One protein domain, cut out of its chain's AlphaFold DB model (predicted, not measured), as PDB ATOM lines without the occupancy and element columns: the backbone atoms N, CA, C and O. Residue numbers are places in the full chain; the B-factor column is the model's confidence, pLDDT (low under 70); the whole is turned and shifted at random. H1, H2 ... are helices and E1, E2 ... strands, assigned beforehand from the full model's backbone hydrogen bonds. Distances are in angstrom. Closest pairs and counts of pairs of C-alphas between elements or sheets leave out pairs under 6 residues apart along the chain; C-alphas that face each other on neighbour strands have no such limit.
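What this domain is: This is residues 4 to 126 of the 204 residues of an uncharacterized protein of Candidatus Bathyarchaeota archaeon (UniProt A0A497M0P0). A long, strongly twisted wall of eight antiparallel strands, E1 to E5 and E9 to E11, has two helices over one face, H1 over the part made of E1 to E3 and H2 over the part made of E3 to E5, with no named element over its other face. H2 is also covered by a small three-stranded sheet, E6 to E8, which sits beyond the place where E5 ends and E9 begins, so that H2 fills the corner between the two sheets. The printed part has 123 residues, with two named helices and eleven named strands in the order H1, E1 to E5, H2, E6 to E11; its class is mixed, helices and strands. The large sheet runs E1, E2, E3, E4, E5, E9, E10, E11 and the small one E6, E7, E8, both antiparallel throughout. The whole is compact, with a radius of gyration of the C-alphas of 14.3 A and spans of 42 by 35 by 22 A.

Where its parts are: Find C-alpha 4 at (127.947, 123.473, 242.039); from there H1, residues 4 to 11, runs 11.1 A. Next look for E1, residues 16 to 22, 15.5 A, and E2, residues 29 to 37, 18.4 A, the longest strand by residues, which bends by 93 degrees at residue 32. E3, residues 40 to 45, spans 16.4 A, E4, residues 48 to 54, 17.3 A, and E5, residues 59 to 62, 10.0 A. H2, residues 70 to 79, begins with C-alpha 70 at (116.345, 127.015, 232.530) and runs 14.4 A. Then come E6, residues 84 to 89, 15.1 A; E7, residues 92 to 96, 12.4 A; E8, residues 103 to 105, 6.6 A; E9, residues 108 to 111, 10.3 A; and E10, residues 116 to 119, 9.1 A. E11, residues 122 to 125, covers 10.2 A and ends with C-alpha 125 at (136.594, 141.196, 226.037).

How they stand to each other: Start in the large sheet, where E1 to E5 form a meander, each strand the antiparallel neighbour of the one before; E6 to E8 and E9 to E11 form two more. In the hairpin of E2 and E3, at 173 degrees, look at N 44 and O 33, 2.7 A apart and within hydrogen-bond range. E5 and E9 stand at 158 degrees, with N 60 and O 110 at 2.8 A. The edge strands are E1 and E11; in the hairpin of E10 and E11, N 117 and O 124 are 3.0 A apart. H1 and H2 are on the same face of this sheet, making two layers, helices on one face of a sheet. H1 lies over E2 at a height over the sheet of 7.7 A, and the closest C-alphas of the two, Phe 10 and Val 34, are 5.9 A apart. H2 lies over E4 at a height of 8.5 A, and runs along the strands, at 12 degrees to E4 on the local plane. H1 and H2 only just touch, with 3 pairs of C-alphas within 8 A, the closest being Val 7 and Ile 79 at 6.1 A; they run the same way at a steep tilt of 44 degrees. H2 is also on the small sheet, again two layers, over E6 at a height of 8.7 A, with the C-alphas of Ser 77 and Tyr 84 closest at 5.3 A. In that sheet N 92 and O 89 of E7 and E6 are 2.7 A apart, and N 95 and O 104 of E7 and E8 2.8 A. In H1 and H2 every O i to N i+4 pair is within hydrogen-bond range.

The domain as a whole: The two C-alphas farthest apart, those of Tyr 27 and Lys 99, are 42.8 A apart. The printed part has no cut and no long link. The mean pLDDT of the printed part is 79.6; look for values under 70 at residue 25, residues 82 to 104, residue 114 and residues 117 to 126.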
ATOM      1  N   LEU A   4     126.985 122.373 241.909       86.62
ATOM      2  CA  LEU A   4     127.947 123.473 242.039       86.62
ATOM      3  C   LEU A   4     129.349 122.976 242.396       86.62
ATOM      4  O   LEU A   4     130.321 123.560 241.926       86.62
ATOM      5  N   ASP A   5     129.437 121.910 243.194       90.69
ATOM      6  CA  ASP A   5     130.719 121.320 243.562       90.69
ATOM      7  C   ASP A   5     131.293 120.510 242.367       90.69
ATOM      8  O   ASP A   5     132.507 120.382 242.230       90.69
ATOM      9  N   VAL A   6     130.444 120.021 241.447       94.12
ATOM     10  CA  VAL A   6     130.883 119.424 240.166       94.12
ATOM     11  C   VAL A   6     131.503 120.498 239.263       94.12
ATOM     12  O   VAL A   6     132.559 120.277 238.679       94.12
ATOM     13  N   VAL A   7     130.925 121.704 239.225       93.12
ATOM     14  CA  VAL A   7     131.518 122.856 238.518       93.12
ATOM     15  C   VAL A   7     132.873 123.266 239.121       93.12
ATOM     16  O   VAL A   7     133.775 123.651 238.381       93.12
ATOM     17  N   ASP A   8     133.067 123.167 240.443       92.81
ATOM     18  CA  ASP A   8     134.402 123.354 241.043       92.81
ATOM     19  C   ASP A   8     135.408 122.334 240.510       92.81
ATOM     20  O   ASP A   8     136.535 122.685 240.168       92.81
ATOM     21  N   ARG A   9     134.994 121.068 240.435       95.69
ATOM     22  CA  ARG A   9     135.837 119.958 239.981       95.69
ATOM     23  C   ARG A   9     136.210 120.075 238.506       95.69
ATOM     24  O   ARG A   9     137.361 119.801 238.174       95.69
ATOM     25  N   PHE A  10     135.303 120.588 237.673       96.69
ATOM     26  CA  PHE A  10     135.588 120.969 236.287       96.69
ATOM     27  C   PHE A  10     136.776 121.928 236.197       96.69
ATOM     28  O   PHE A  10     137.767 121.631 235.539       96.69
ATOM     29  N   TRP A  11     136.739 123.039 236.934       94.06
ATOM     30  CA  TRP A  11     137.835 124.013 236.915       94.06
ATOM     31  C   TRP A  11     139.124 123.505 237.572       94.06
ATOM     32  O   TRP A  11     140.205 123.996 237.263       94.06
ATOM     33  N   GLN A  12     139.027 122.513 238.459       94.69
ATOM     34  CA  GLN A  12     140.182 121.837 239.054       94.69
ATOM     35  C   GLN A  12     140.781 120.745 238.157       94.69
ATOM     36  O   GLN A  12     141.809 120.184 238.533       94.69
ATOM     37  N   GLY A  13     140.140 120.391 237.037       95.56
ATOM     38  CA  GLY A  13     140.545 119.249 236.216       95.56
ATOM     39  C   GLY A  13     140.491 117.931 236.976       95.56
ATOM     40  O   GLY A  13     141.431 117.143 236.931       95.56
ATOM     41  N   ARG A  14     139.415 117.710 237.738       96.62
ATOM     42  CA  ARG A  14     139.210 116.482 238.513       96.62
ATOM     43  C   ARG A  14     137.893 115.821 238.120       96.62
ATOM     44  O   ARG A  14     136.878 116.519 238.127       96.62
ATOM     45  N   PRO A  15     137.873 114.496 237.893       97.12
ATOM     46  CA  PRO A  15     136.629 113.788 237.640       97.12
ATOM     47  C   PRO A  15     135.625 113.962 238.783       97.12
ATOM     48  O   PRO A  15     136.003 113.998 239.964       97.12
ATOM     49  N   ALA A  16     134.342 114.085 238.449       97.12
ATOM     50  CA  ALA A  16     133.277 114.246 239.434       97.12
ATOM     51  C   ALA A  16     131.909 113.842 238.883       97.12
ATOM     52  O   ALA A  16     131.634 114.007 237.706       97.12
ATOM     53  N   LYS A  17     131.017 113.379 239.768       96.12
ATOM     54  CA  LYS A  17     129.624 113.045 239.435       96.12
ATOM     55  C   LYS A  17     128.668 113.646 240.465       96.12
ATOM     56  O   LYS A  17     128.929 113.619 241.674       96.12
ATOM     57  N   GLY A  18     127.542 114.191 240.020       93.12
ATOM     58  CA  GLY A  18     126.593 114.896 240.877       93.12
ATOM     59  C   GLY A  18     125.243 115.160 240.220       93.12
ATOM     60  O   GLY A  18     124.878 114.544 239.226       93.12
ATOM     61  N   GLY A  19     124.446 116.025 240.853       84.44
ATOM     62  CA  GLY A  19     123.134 116.428 240.318       84.44
ATOM     63  C   GLY A  19     122.023 115.374 240.417       84.44
ATOM     64  O   GLY A  19     120.897 115.650 240.010       84.44
ATOM     65  N   GLY A  20     122.321 114.206 240.999       88.31
ATOM     66  CA  GLY A  20     121.425 113.048 241.068       88.31
ATOM     67  C   GLY A  20     121.581 112.118 239.864       88.31
ATOM     68  O   GLY A  20     122.171 112.495 238.852       88.31
ATOM     69  N   LYS A  21     121.071 110.889 239.982       87.00
ATOM     70  CA  LYS A  21     120.968 109.969 238.843       87.00
ATOM     71  C   LYS A  21     119.717 110.307 238.037       87.00
ATOM     72  O   LYS A  21     118.667 110.590 238.609       87.00
ATOM     73  N   CYS A  22     119.844 110.300 236.721       82.69
ATOM     74  CA  CYS A  22     118.742 110.425 235.788       82.69
ATOM     75  C   CYS A  22     118.538 109.076 235.098       82.69
ATOM     76  O   CYS A  22     119.479 108.518 234.537       82.69
ATOM     77  N   SER A  23     117.303 108.584 235.148       80.50
ATOM     78  CA  SER A  23     116.869 107.342 234.491       80.50
ATOM     79  C   SER A  23     115.842 107.605 233.386       80.50
ATOM     80  O   SER A  23     115.208 106.678 232.905       80.50
ATOM     81  N   TYR A  24     115.620 108.880 233.043       72.56
ATOM     82  CA  TYR A  24     114.620 109.296 232.057       72.56
ATOM     83  C   TYR A  24     115.091 109.059 230.615       72.56
ATOM     84  O   TYR A  24     114.282 108.834 229.725       72.56
ATOM     85  N   HIS A  25     116.404 109.088 230.388       65.19
ATOM     86  CA  HIS A  25     116.993 108.673 229.117       65.19
ATOM     87  C   HIS A  25     117.190 107.150 229.129       65.19
ATOM     88  O   HIS A  25     117.252 106.551 230.202       65.19
ATOM     89  N   SER A  26     117.302 106.528 227.952       70.56
ATOM     90  CA  SER A  26     117.405 105.071 227.710       70.56
ATOM     91  C   SER A  26     118.542 104.337 228.450       70.56
ATOM     92  O   SER A  26     118.722 103.134 228.277       70.56
ATOM     93  N   TYR A  27     119.300 105.038 229.292       77.75
ATOM     94  CA  TYR A  27     120.324 104.525 230.188       77.75
ATOM     95  C   TYR A  27     120.430 105.395 231.455       77.75
ATOM     96  O   TYR A  27     120.189 106.608 231.449       77.75
ATOM     97  N   THR A  28     120.838 104.773 232.565       84.56
ATOM     98  CA  THR A  28     121.070 105.483 233.832       84.56
ATOM     99  C   THR A  28     122.403 106.220 233.794       84.56
ATOM    100  O   THR A  28     123.449 105.606 233.600       84.56
ATOM    101  N   HIS A  29     122.378 107.521 234.058       86.56
ATOM    102  CA  HIS A  29     123.569 108.374 234.097       86.56
ATOM    103  C   HIS A  29     123.462 109.407 235.219       86.56
ATOM    104  O   HIS A  29     122.392 109.616 235.799       86.56
ATOM    105  N   TYR A  30     124.573 110.053 235.560       92.12
ATOM    106  CA  TYR A  30     124.525 111.211 236.446       92.12
ATOM    107  C   TYR A  30     124.077 112.439 235.662       92.12
ATOM    108  O   TYR A  30     124.452 112.632 234.512       92.12
ATOM    109  N   ARG A  31     123.255 113.282 236.291       92.44
ATOM    110  CA  ARG A  31     122.786 114.519 235.662       92.44
ATOM    111  C   ARG A  31     123.943 115.466 235.356       92.44
ATOM    112  O   ARG A  31     123.908 116.129 234.331       92.44
ATOM    113  N   ASP A  32     124.917 115.542 236.257       95.31
ATOM    114  CA  ASP A  32     126.102 116.386 236.142       95.31
ATOM    115  C   ASP A  32     127.351 115.509 236.289       95.31
ATOM    116  O   ASP A  32     127.497 114.814 237.300       95.31
ATOM    117  N   GLU A  33     128.253 115.555 235.317       96.81
ATOM    118  CA  GLU A  33     129.476 114.750 235.299       96.81
ATOM    119  C   GLU A  33     130.643 115.547 234.716       96.81
ATOM    120  O   GLU A  33     130.464 116.397 233.850       96.81
ATOM    121  N   VAL A  34     131.837 115.325 235.251       97.81
ATOM    122  CA  VAL A  34     133.088 115.877 234.743       97.81
ATOM    123  C   VAL A  34     134.009 114.718 234.472       97.81
ATOM    124  O   VAL A  34     134.316 113.970 235.403       97.81
ATOM    125  N   ASP A  35     134.503 114.666 233.243       97.56
ATOM    126  CA  ASP A  35     135.573 113.772 232.841       97.56
ATOM    127  C   ASP A  35     136.802 114.574 232.428       97.56
ATOM    128  O   ASP A  35     136.730 115.734 232.007       97.56
ATOM    129  N   VAL A  36     137.958 113.946 232.601       96.69
ATOM    130  CA  VAL A  36     139.252 114.494 232.216       96.69
ATOM    131  C   VAL A  36     139.807 113.562 231.158       96.69
ATOM    132  O   VAL A  36     140.119 112.410 231.445       96.69
ATOM    133  N   GLU A  37     139.874 114.065 229.935       92.56
ATOM    134  CA  GLU A  37     140.452 113.387 228.783       92.56
ATOM    135  C   GLU A  37     141.834 113.990 228.494       92.56
ATOM    136  O   GLU A  37     142.169 115.079 228.978       92.56
ATOM    137  N   ASP A  38     142.646 113.316 227.680       88.38
ATOM    138  CA  ASP A  38     143.975 113.816 227.327       88.38
ATOM    139  C   ASP A  38     143.893 115.219 226.701       88.38
ATOM    140  O   ASP A  38     143.367 115.431 225.607       88.38
ATOM    141  N   GLY A  39     144.398 116.210 227.442       87.88
ATOM    142  CA  GLY A  39     144.467 117.610 227.020       87.88
ATOM    143  C   GLY A  39     143.185 118.433 227.187       87.88
ATOM    144  O   GLY A  39     143.213 119.630 226.880       87.88
ATOM    145  N   LYS A  40     142.079 117.865 227.691       95.75
ATOM    146  CA  LYS A  40     140.826 118.614 227.898       95.75
ATOM    147  C   LYS A  40     139.985 118.089 229.065       95.75
ATOM    148  O   LYS A  40     139.992 116.913 229.400       95.75
ATOM    149  N   ILE A  41     139.197 118.974 229.659       98.06
ATOM    150  CA  ILE A  41     138.249 118.664 230.729       98.06
ATOM    151  C   ILE A  41     136.848 118.897 230.180       98.06
ATOM    152  O   ILE A  41     136.573 119.962 229.620       98.06
ATOM    153  N   VAL A  42     135.960 117.920 230.322       98.00
ATOM    154  CA  VAL A  42     134.620 117.947 229.731       98.00
ATOM    155  C   VAL A  42     133.575 117.935 230.836       98.00
ATOM    156  O   VAL A  42     133.638 117.115 231.747       98.00
ATOM    157  N   TYR A  43     132.618 118.859 230.767       97.56
ATOM    158  CA  TYR A  43     131.432 118.864 231.617       97.56
ATOM    159  C   TYR A  43     130.257 118.293 230.834       97.56
ATOM    160  O   TYR A  43     129.829 118.870 229.830       97.56
ATOM    161  N   TYR A  44     129.694 117.209 231.344       95.81
ATOM    162  CA  TYR A  44     128.491 116.589 230.829       95.81
ATOM    163  C   TYR A  44     127.268 117.007 231.640       95.81
ATOM    164  O   TYR A  44     127.254 116.947 232.874       95.81
ATOM    165  N   PHE A  45     126.210 117.386 230.932       94.12
ATOM    166  CA  PHE A  45     124.872 117.538 231.484       94.12
ATOM    167  C   PHE A  45     123.950 116.543 230.792       94.12
ATOM    168  O   PHE A  45     123.837 116.543 229.570       94.12
ATOM    169  N   HIS A  46     123.334 115.654 231.568       92.06
ATOM    170  CA  HIS A  46     122.524 114.550 231.047       92.06
ATOM    171  C   HIS A  46     123.244 113.641 230.030       92.06
ATOM    172  O   HIS A  46     122.618 113.096 229.129       92.06
ATOM    173  N   GLY A  47     124.562 113.464 230.182       90.19
ATOM    174  CA  GLY A  47     125.380 112.680 229.248       90.19
ATOM    175  C   GLY A  47     125.821 113.441 227.992       90.19
ATOM    176  O   GLY A  47     126.512 112.868 227.156       90.19
ATOM    177  N   TYR A  48     125.496 114.734 227.868       92.19
ATOM    178  CA  TYR A  48     125.889 115.571 226.730       92.19
ATOM    179  C   TYR A  48     126.978 116.582 227.113       92.19
ATOM    180  O   TYR A  48     126.854 117.227 228.157       92.19
ATOM    181  N   PRO A  49     128.035 116.752 226.296       94.88
ATOM    182  CA  PRO A  49     129.209 117.555 226.636       94.88
ATOM    183  C   PRO A  49     128.966 119.058 226.435       94.88
ATOM    184  O   PRO A  49     129.428 119.651 225.460       94.88
ATOM    185  N   ILE A  50     128.271 119.681 227.385       94.50
ATOM    186  CA  ILE A  50     127.873 121.093 227.314       94.50
ATOM    187  C   ILE A  50     129.029 122.086 227.532       94.50
ATOM    188  O   ILE A  50     128.901 123.274 227.236       94.50
ATOM    189  N   ALA A  51     130.170 121.635 228.063       96.06
ATOM    190  CA  ALA A  51     131.374 122.458 228.145       96.06
ATOM    191  C   ALA A  51     132.650 121.635 227.967       96.06
ATOM    192  O   ALA A  51     132.767 120.534 228.502       96.06
ATOM    193  N   LYS A  52     133.634 122.196 227.260       97.19
ATOM    194  CA  LYS A  52     134.964 121.602 227.057       97.19
ATOM    195  C   LYS A  52     136.023 122.661 227.324       97.19
ATOM    196  O   LYS A  52     136.033 123.686 226.651       97.19
ATOM    197  N   TYR A  53     136.900 122.430 228.291       96.50
ATOM    198  CA  TYR A  53     138.012 123.322 228.607       96.50
ATOM    199  C   TYR A  53     139.337 122.670 228.229       96.50
ATOM    200  O   TYR A  53     139.574 121.520 228.577       96.50
ATOM    201  N   TYR A  54     140.200 123.414 227.545       93.50
ATOM    202  CA  TYR A  54     141.532 123.001 227.116       93.50
ATOM    203  C   TYR A  54     142.567 123.775 227.940       93.50
ATOM    204  O   TYR A  54     142.898 124.910 227.587       93.50
ATOM    205  N   PRO A  55     143.088 123.212 229.048       91.38
ATOM    206  CA  PRO A  55     143.960 123.948 229.963       91.38
ATOM    207  C   PRO A  55     145.239 124.472 229.309       91.38
ATOM    208  O   PRO A  55     145.687 125.561 229.650       91.38
ATOM    209  N   ALA A  56     145.797 123.726 228.348       87.44
ATOM    210  CA  ALA A  56     147.033 124.094 227.657       87.44
ATOM    211  C   ALA A  56     146.913 125.415 226.877       87.44
ATOM    212  O   ALA A  56     147.875 126.171 226.790       87.44
ATOM    213  N   THR A  57     145.731 125.705 226.328       86.06
ATOM    214  CA  THR A  57     145.470 126.910 225.525       86.06
ATOM    215  C   THR A  57     144.584 127.926 226.244       86.06
ATOM    216  O   THR A  57     144.480 129.069 225.807       86.06
ATOM    217  N   GLY A  58     143.946 127.538 227.351       85.50
ATOM    218  CA  GLY A  58     142.953 128.356 228.044       85.50
ATOM    219  C   GLY A  58     141.646 128.512 227.267       85.50
ATOM    220  O   GLY A  58     140.911 129.465 227.512       85.50
ATOM    221  N   VAL A  59     141.346 127.616 226.325       90.44
ATOM    222  CA  VAL A  59     140.133 127.694 225.498       90.44
ATOM    223  C   VAL A  59     138.982 126.949 226.167       90.44
ATOM    224  O   VAL A  59     139.119 125.787 226.535       90.44
ATOM    225  N   LEU A  60     137.830 127.604 226.298       91.81
ATOM    226  CA  LEU A  60     136.568 127.040 226.770       91.81
ATOM    227  C   LEU A  60     135.545 127.064 225.631       91.81
ATOM    228  O   LEU A  60     135.210 128.126 225.120       91.81
ATOM    229  N   VAL A  61     135.016 125.902 225.270       91.50
ATOM    230  CA  VAL A  61     133.907 125.748 224.323       91.50
ATOM    231  C   VAL A  61     132.642 125.448 225.110       91.50
ATOM    232  O   VAL A  61     132.672 124.601 226.005       91.50
ATOM    233  N   LEU A  62     131.547 126.123 224.778       90.75
ATOM    234  CA  LEU A  62     130.241 125.931 225.404       90.75
ATOM    235  C   LEU A  62     129.194 125.605 224.351       90.75
ATOM    236  O   LEU A  62     129.174 126.228 223.294       90.75
ATOM    237  N   ASP A  63     128.309 124.675 224.681       89.12
ATOM    238  CA  ASP A  63     127.224 124.203 223.829       89.12
ATOM    239  C   ASP A  63     126.046 123.793 224.728       89.12
ATOM    240  O   ASP A  63     126.249 123.306 225.837       89.12
ATOM    241  N   HIS A  64     124.803 124.007 224.302       85.75
ATOM    242  CA  HIS A  64     123.640 123.477 225.028       85.75
ATOM    243  C   HIS A  64     123.219 122.092 224.530       85.75
ATOM    244  O   HIS A  64     122.353 121.483 225.153       85.75
ATOM    245  N   CYS A  65     123.787 121.598 223.424       87.38
ATOM    246  CA  CYS A  65     123.540 120.276 222.846       87.38
ATOM    247  C   CYS A  65     122.038 119.949 222.713       87.38
ATOM    248  O   CYS A  65     121.593 118.879 223.117       87.38
ATOM    249  N   GLY A  66     121.238 120.903 222.227       82.38
ATOM    250  CA  GLY A  66     119.776 120.761 222.118       82.38
ATOM    251  C   GLY A  66     118.955 120.910 223.414       82.38
ATOM    252  O   GLY A  66     117.732 120.807 223.377       82.38
ATOM    253  N   TYR A  67     119.566 121.157 224.578       83.81
ATOM    254  CA  TYR A  67     118.834 121.265 225.847       83.81
ATOM    255  C   TYR A  67     118.394 122.694 226.181       83.81
ATOM    256  O   TYR A  67     119.062 123.388 226.942       83.81
ATOM    257  N   TYR A  68     117.206 123.108 225.744       81.75
ATOM    258  CA  TYR A  68     116.675 124.475 225.913       81.75
ATOM    259  C   TYR A  68     115.966 124.729 227.245       81.75
ATOM    260  O   TYR A  68     114.843 125.225 227.298       81.75
ATOM    261  N   THR A  69     116.603 124.370 228.360       82.94
ATOM    262  CA  THR A  69     115.959 124.455 229.679       82.94
ATOM    263  C   THR A  69     116.579 125.530 230.574       82.94
ATOM    264  O   THR A  69     117.793 125.765 230.520       82.94
ATOM    265  N   PRO A  70     115.800 126.138 231.494       80.06
ATOM    266  CA  PRO A  70     116.345 127.015 232.530       80.06
ATOM    267  C   PRO A  70     117.477 126.373 233.341       80.06
ATOM    268  O   PRO A  70     118.369 127.078 233.803       80.06
ATOM    269  N   THR A  71     117.463 125.045 233.495       86.06
ATOM    270  CA  THR A  71     118.515 124.316 234.217       86.06
ATOM    271  C   THR A  71     119.819 124.289 233.427       86.06
ATOM    272  O   THR A  71     120.867 124.590 233.996       86.06
ATOM    273  N   THR A  72     119.767 124.010 232.122       87.19
ATOM    274  CA  THR A  72     120.945 124.056 231.245       87.19
ATOM    275  C   THR A  72     121.549 125.463 231.207       87.19
ATOM    276  O   THR A  72     122.756 125.612 231.402       87.19
ATOM    277  N   ARG A  73     120.714 126.514 231.095       83.81
ATOM    278  CA  ARG A  73     121.158 127.919 231.198       83.81
ATOM    279  C   ARG A  73     121.915 128.175 232.499       83.81
ATOM    280  O   ARG A  73     122.981 128.790 232.489       83.81
ATOM    281  N   ASP A  74     121.359 127.731 233.623       81.81
ATOM    282  CA  ASP A  74     121.939 127.972 234.945       81.81
ATOM    283  C   ASP A  74     123.262 127.202 235.133       81.81
ATOM    284  O   ASP A  74     124.184 127.719 235.771       81.81
ATOM    285  N   ARG A  75     123.395 126.003 234.542       88.00
ATOM    286  CA  ARG A  75     124.650 125.228 234.509       88.00
ATOM    287  C   ARG A  75     125.729 125.913 233.698       88.00
ATOM    288  O   ARG A  75     126.794 126.203 234.236       88.00
ATOM    289  N   LEU A  76     125.431 126.225 232.444       88.50
ATOM    290  CA  LEU A  76     126.360 126.907 231.558       88.50
ATOM    291  C   LEU A  76     126.772 128.265 232.139       88.50
ATOM    292  O   LEU A  76     127.959 128.562 232.222       88.50
ATOM    293  N   SER A  77     125.826 129.034 232.688       80.75
ATOM    294  CA  SER A  77     126.131 130.290 233.386       80.75
ATOM    295  C   SER A  77     127.076 130.097 234.566       80.75
ATOM    296  O   SER A  77     127.866 130.987 234.860       80.75
ATOM    297  N   ALA A  78     126.973 128.995 235.307       84.50
ATOM    298  CA  ALA A  78     127.846 128.723 236.444       84.50
ATOM    299  C   ALA A  78     129.244 128.247 236.031       84.50
ATOM    300  O   ALA A  78     130.198 128.536 236.755       84.50
ATOM    301  N   ILE A  79     129.346 127.531 234.906       90.19
ATOM    302  CA  ILE A  79     130.613 127.106 234.303       90.19
ATOM    303  C   ILE A  79     131.357 128.327 233.767       90.19
ATOM    304  O   ILE A  79     132.541 128.473 234.050       90.19
ATOM    305  N   VAL A  80     130.656 129.219 233.065       82.56
ATOM    306  CA  VAL A  80     131.202 130.454 232.495       82.56
ATOM    307  C   VAL A  80     131.877 131.312 233.585       82.56
ATOM    308  O   VAL A  80     131.205 131.779 234.513       82.56
ATOM    309  N   PRO A  81     133.194 131.570 233.481       71.88
ATOM    310  CA  PRO A  81     133.924 132.376 234.458       71.88
ATOM    311  C   PRO A  81     133.755 133.890 234.230       71.88
ATOM    312  O   PRO A  81     133.982 134.688 235.146       71.88
ATOM    313  N   PHE A  82     133.324 134.295 233.030       66.81
ATOM    314  CA  PHE A  82     133.160 135.691 232.614       66.81
ATOM    315  C   PHE A  82     131.839 135.876 231.856       66.81
ATOM    316  O   PHE A  82     131.605 135.190 230.869       66.81
ATOM    317  N   GLY A  83     130.992 136.824 232.260       65.12
ATOM    318  CA  GLY A  83     129.676 137.024 231.634       65.12
ATOM    319  C   GLY A  83     128.579 136.054 232.107       65.12
ATOM    320  O   GLY A  83     128.744 135.342 233.101       65.12
ATOM    321  N   TYR A  84     127.416 136.096 231.440       67.56
ATOM    322  CA  TYR A  84     126.187 135.391 231.839       67.56
ATOM    323  C   TYR A  84     125.359 134.969 230.620       67.56
ATOM    324  O   TYR A  84     125.328 135.675 229.614       67.56
ATOM    325  N   ILE A  85     124.617 133.866 230.740       69.38
ATOM    326  CA  ILE A  85     123.601 133.472 229.753       69.38
ATOM    327  C   ILE A  85     122.257 134.024 230.224       69.38
ATOM    328  O   ILE A  85     121.814 133.720 231.335       69.38
ATOM    329  N   SER A  86     121.635 134.877 229.410       60.94
ATOM    330  CA  SER A  86     120.504 135.713 229.833       60.94
ATOM    331  C   SER A  86     119.148 135.210 229.341       60.94
ATOM    332  O   SER A  86     118.162 135.336 230.066       60.94
ATOM    333  N   LEU A  87     119.080 134.617 228.146       61.22
ATOM    334  CA  LEU A  87     117.824 134.200 227.521       61.22
ATOM    335  C   LEU A  87     117.922 132.816 226.872       61.22
ATOM    336  O   LEU A  87     118.986 132.390 226.431       61.22
ATOM    337  N   ILE A  88     116.765 132.153 226.819       59.53
ATOM    338  CA  ILE A  88     116.484 130.980 225.991       59.53
ATOM    339  C   ILE A  88     115.429 131.453 224.984       59.53
ATOM    340  O   ILE A  88     114.404 131.982 225.417       59.53
ATOM    341  N   ARG A  89     115.688 131.341 223.682       56.88
ATOM    342  CA  ARG A  89     114.779 131.757 222.595       56.88
ATOM    343  C   ARG A  89     114.708 130.639 221.582       56.88
ATOM    344  O   ARG A  89     115.772 130.152 221.275       56.88
ATOM    345  N   ASP A  90     113.532 130.262 221.088       65.50
ATOM    346  CA  ASP A  90     113.363 129.440 219.874       65.50
ATOM    347  C   ASP A  90     114.452 128.370 219.657       65.50
ATOM    348  O   ASP A  90     115.090 128.338 218.614       65.50
ATOM    349  N   GLU A  91     114.711 127.530 220.668       67.50
ATOM    350  CA  GLU A  91     115.761 126.499 220.600       67.50
ATOM    351  C   GLU A  91     117.218 127.011 220.541       67.50
ATOM    352  O   GLU A  91     118.110 126.383 219.982       67.50
ATOM    353  N   SER A  92     117.511 128.136 221.178       61.50
ATOM    354  CA  SER A  92     118.850 128.697 221.317       61.50
ATOM    355  C   SER A  92     119.054 129.257 222.724       61.50
ATOM    356  O   SER A  92     118.116 129.644 223.436       61.50
ATOM    357  N   MET A  93     120.309 129.262 223.180       65.88
ATOM    358  CA  MET A  93     120.701 129.979 224.393       65.88
ATOM    359  C   MET A  93     121.596 131.143 224.057       65.88
ATOM    360  O   MET A  93     122.578 130.991 223.336       65.88
ATOM    361  N   VAL A  94     121.301 132.275 224.681       60.81
ATOM    362  CA  VAL A  94     121.999 133.523 224.423       60.81
ATOM    363  C   VAL A  94     122.996 133.834 225.535       60.81
ATOM    364  O   VAL A  94     122.609 134.142 226.670       60.81
ATOM    365  N   LEU A  95     124.285 133.820 225.194       69.50
ATOM    366  CA  LEU A  95     125.342 134.406 226.009       69.50
ATOM    367  C   LEU A  95     125.312 135.928 225.826       69.50
ATOM    368  O   LEU A  95     125.627 136.463 224.760       69.50
ATOM    369  N   ALA A  96     124.933 136.639 226.883       56.62
ATOM    370  CA  ALA A  96     124.861 138.087 226.851       56.62
ATOM    371  C   ALA A  96     126.229 138.713 227.122       56.62
ATOM    372  O   ALA A  96     126.831 138.522 228.184       56.62
ATOM    373  N   ARG A  97     126.666 139.562 226.190       56.53
ATOM    374  CA  ARG A  97     127.621 140.632 226.472       56.53
ATOM    375  C   ARG A  97     126.849 141.880 226.892       56.53
ATOM    376  O   ARG A  97     125.774 142.159 226.366       56.53
ATOM    377  N   TRP A  98     127.392 142.671 227.816       40.34
ATOM    378  CA  TRP A  98     126.808 143.978 228.096       40.34
ATOM    379  C   TRP A  98     127.081 144.934 226.916       40.34
ATOM    380  O   TRP A  98     128.227 145.236 226.593       40.34
ATOM    381  N   LYS A  99     125.997 145.434 226.308       35.09
ATOM    382  CA  LYS A  99     125.904 146.763 225.678       35.09
ATOM    383  C   LYS A  99     126.606 147.033 224.338       35.09
ATOM    384  O   LYS A  99     126.810 148.184 223.959       35.09
ATOM    385  N   SER A 100     126.882 145.995 223.575       38.66
ATOM    386  CA  SER A 100     126.649 146.031 222.129       38.66
ATOM    387  C   SER A 100     125.439 145.128 221.912       38.66
ATOM    388  O   SER A 100     125.369 144.115 222.599       38.66
ATOM    389  N   ASN A 101     124.503 145.425 221.011       45.56
ATOM    390  CA  ASN A 101     123.360 144.542 220.684       45.56
ATOM    391  C   ASN A 101     123.775 143.163 220.102       45.56
ATOM    392  O   ASN A 101     123.008 142.513 219.405       45.56
ATOM    393  N   VAL A 102     125.008 142.734 220.359       50.28
ATOM    394  CA  VAL A 102     125.627 141.493 219.934       50.28
ATOM    395  C   VAL A 102     125.424 140.485 221.055       50.28
ATOM    396  O   VAL A 102     126.092 140.505 222.095       50.28
ATOM    397  N   LEU A 103     124.421 139.657 220.832       61.28
ATOM    398  CA  LEU A 103     124.080 138.481 221.602       61.28
ATOM    399  C   LEU A 103     124.661 137.288 220.847       61.28
ATOM    400  O   LEU A 103     124.455 137.188 219.640       61.28
ATOM    401  N   TYR A 104     125.402 136.420 221.533       64.38
ATOM    402  CA  TYR A 104     125.900 135.192 220.914       64.38
ATOM    403  C   TYR A 104     124.956 134.056 221.238       64.38
ATOM    404  O   TYR A 104     124.639 133.831 222.407       64.38
ATOM    405  N   GLU A 105     124.542 133.335 220.210       75.00
ATOM    406  CA  GLU A 105     123.887 132.049 220.374       75.00
ATOM    407  C   GLU A 105     124.951 130.975 220.590       75.00
ATOM    408  O   GLU A 105     126.065 131.073 220.075       75.00
ATOM    409  N   LEU A 106     124.641 129.980 221.414       74.31
ATOM    410  CA  LEU A 106     125.516 128.826 221.558       74.31
ATOM    411  C   LEU A 106     125.428 127.927 220.309       74.31
ATOM    412  O   LEU A 106     124.346 127.804 219.738       74.31
ATOM    413  N   PRO A 107     126.539 127.275 219.917       82.38
ATOM    414  CA  PRO A 107     127.803 127.171 220.653       82.38
ATOM    415  C   PRO A 107     128.706 128.414 220.561       82.38
ATOM    416  O   PRO A 107     128.685 129.155 219.586       82.38
ATOM    417  N   VAL A 108     129.553 128.617 221.576       79.06
ATOM    418  CA  VAL A 108     130.525 129.726 221.617       79.06
ATOM    419  C   VAL A 108     131.892 129.263 222.120       79.06
ATOM    420  O   VAL A 108     131.991 128.355 222.950       79.06
ATOM    421  N   VAL A 109     132.953 129.917 221.640       81.31
ATOM    422  CA  VAL A 109     134.343 129.672 222.047       81.31
ATOM    423  C   VAL A 109     134.889 130.881 222.804       81.31
ATOM    424  O   VAL A 109     134.774 132.023 222.361       81.31
ATOM    425  N   ILE A 110     135.495 130.632 223.962       80.94
ATOM    426  CA  ILE A 110     136.001 131.650 224.881       80.94
ATOM    427  C   ILE A 110     137.477 131.375 225.168       80.94
ATOM    428  O   ILE A 110     137.839 130.302 225.639       80.94
ATOM    429  N   ASP A 111     138.329 132.371 224.957       75.44
ATOM    430  CA  ASP A 111     139.681 132.412 225.508       75.44
ATOM    431  C   ASP A 111     139.595 132.925 226.950       75.44
ATOM    432  O   ASP A 111     139.312 134.100 227.209       75.44
ATOM    433  N   VAL A 112     139.788 132.014 227.902       78.81
ATOM    434  CA  VAL A 112     139.647 132.266 229.340       78.81
ATOM    435  C   VAL A 112     140.784 133.146 229.857       78.81
ATOM    436  O   VAL A 112     140.560 133.999 230.718       78.81
ATOM    437  N   ASN A 113     141.989 132.983 229.313       76.06
ATOM    438  CA  ASN A 113     143.183 133.699 229.756       76.06
ATOM    439  C   ASN A 113     143.102 135.179 229.378       76.06
ATOM    440  O   ASN A 113     143.319 136.055 230.217       76.06
ATOM    441  N   ARG A 114     142.728 135.461 228.125       68.19
ATOM    442  CA  ARG A 114     142.537 136.829 227.613       68.19
ATOM    443  C   ARG A 114     141.139 137.375 227.876       68.19
ATOM    444  O   ARG A 114     140.885 138.546 227.608       68.19
ATOM    445  N   ARG A 115     140.251 136.539 228.425       70.25
ATOM    446  CA  ARG A 115     138.857 136.853 228.751       70.25
ATOM    447  C   ARG A 115     138.129 137.389 227.531       70.25
ATOM    448  O   ARG A 115     137.628 138.503 227.573       70.25
ATOM    449  N   ARG A 116     138.088 136.645 226.433       70.31
ATOM    450  CA  ARG A 116     137.425 137.111 225.209       70.31
ATOM    451  C   ARG A 116     136.674 136.003 224.499       70.31
ATOM    452  O   ARG A 116     137.094 134.852 224.545       70.31
ATOM    453  N   VAL A 117     135.585 136.358 223.830       69.00
ATOM    454  CA  VAL A 117     134.950 135.469 222.847       69.00
ATOM    455  C   VAL A 117     135.815 135.463 221.592       69.00
ATOM    456  O   VAL A 117     136.250 136.528 221.143       69.00
ATOM    457  N   LEU A 118     136.101 134.269 221.074       68.00
ATOM    458  CA  LEU A 118     136.798 134.077 219.809       68.00
ATOM    459  C   LEU A 118     135.745 133.978 218.705       68.00
ATOM    460  O   LEU A 118     135.029 132.984 218.621       68.00
ATOM    461  N   ASP A 119     135.642 135.029 217.896       64.56
ATOM    462  CA  ASP A 119     134.738 135.105 216.755       64.56
ATOM    463  C   ASP A 119     135.529 135.459 215.486       64.56
ATOM    464  O   ASP A 119     136.554 136.140 215.539       64.56
ATOM    465  N   HIS A 120     135.044 135.006 214.334       48.59
ATOM    466  CA  HIS A 120     135.613 135.317 213.023       48.59
ATOM    467  C   HIS A 120     135.523 136.814 212.678       48.59
ATOM    468  O   HIS A 120     136.337 137.308 211.903       48.59
ATOM    469  N   ASN A 121     134.587 137.545 213.295       46.12
ATOM    470  CA  ASN A 121     134.365 138.978 213.068       46.12
ATOM    471  C   ASN A 121     135.117 139.903 214.045       46.12
ATOM    472  O   ASN A 121     134.956 141.122 213.974       46.12
ATOM    473  N   GLY A 122     135.926 139.362 214.967       50.09
ATOM    474  CA  GLY A 122     136.746 140.153 215.891       50.09
ATOM    475  C   GLY A 122     136.768 139.639 217.332       50.09
ATOM    476  O   GLY A 122     136.266 138.567 217.657       50.09
ATOM    477  N   GLU A 123     137.380 140.423 218.225       51.19
ATOM    478  CA  GLU A 123     137.632 140.026 219.613       51.19
ATOM    479  C   GLU A 123     136.808 140.849 220.606       51.19
ATOM    480  O   GLU A 123     136.889 142.081 220.647       51.19
ATOM    481  N   LEU A 124     136.049 140.166 221.468       52.31
ATOM    482  CA  LEU A 124     135.233 140.825 222.486       52.31
ATOM    483  C   LEU A 124     135.644 140.427 223.897       52.31
ATOM    484  O   LEU A 124     135.411 139.300 224.321       52.31
ATOM    485  N   TYR A 125     136.180 141.390 224.648       53.31
ATOM    486  CA  TYR A 125     136.594 141.196 226.037       53.31
ATOM    487  C   TYR A 125     135.395 141.058 226.993       53.31
ATOM    488  O   TYR A 125     134.398 141.785 226.880       53.31
ATOM    489  N   LEU A 126     135.521 140.124 227.934       53.72
ATOM    490  CA  LEU A 126     134.549 139.669 228.918       53.72
ATOM    491  C   LEU A 126     134.974 140.092 230.329       53.72
ATOM    492  O   LEU A 126     136.154 140.116 230.681       53.72
TER     493      LEU A 126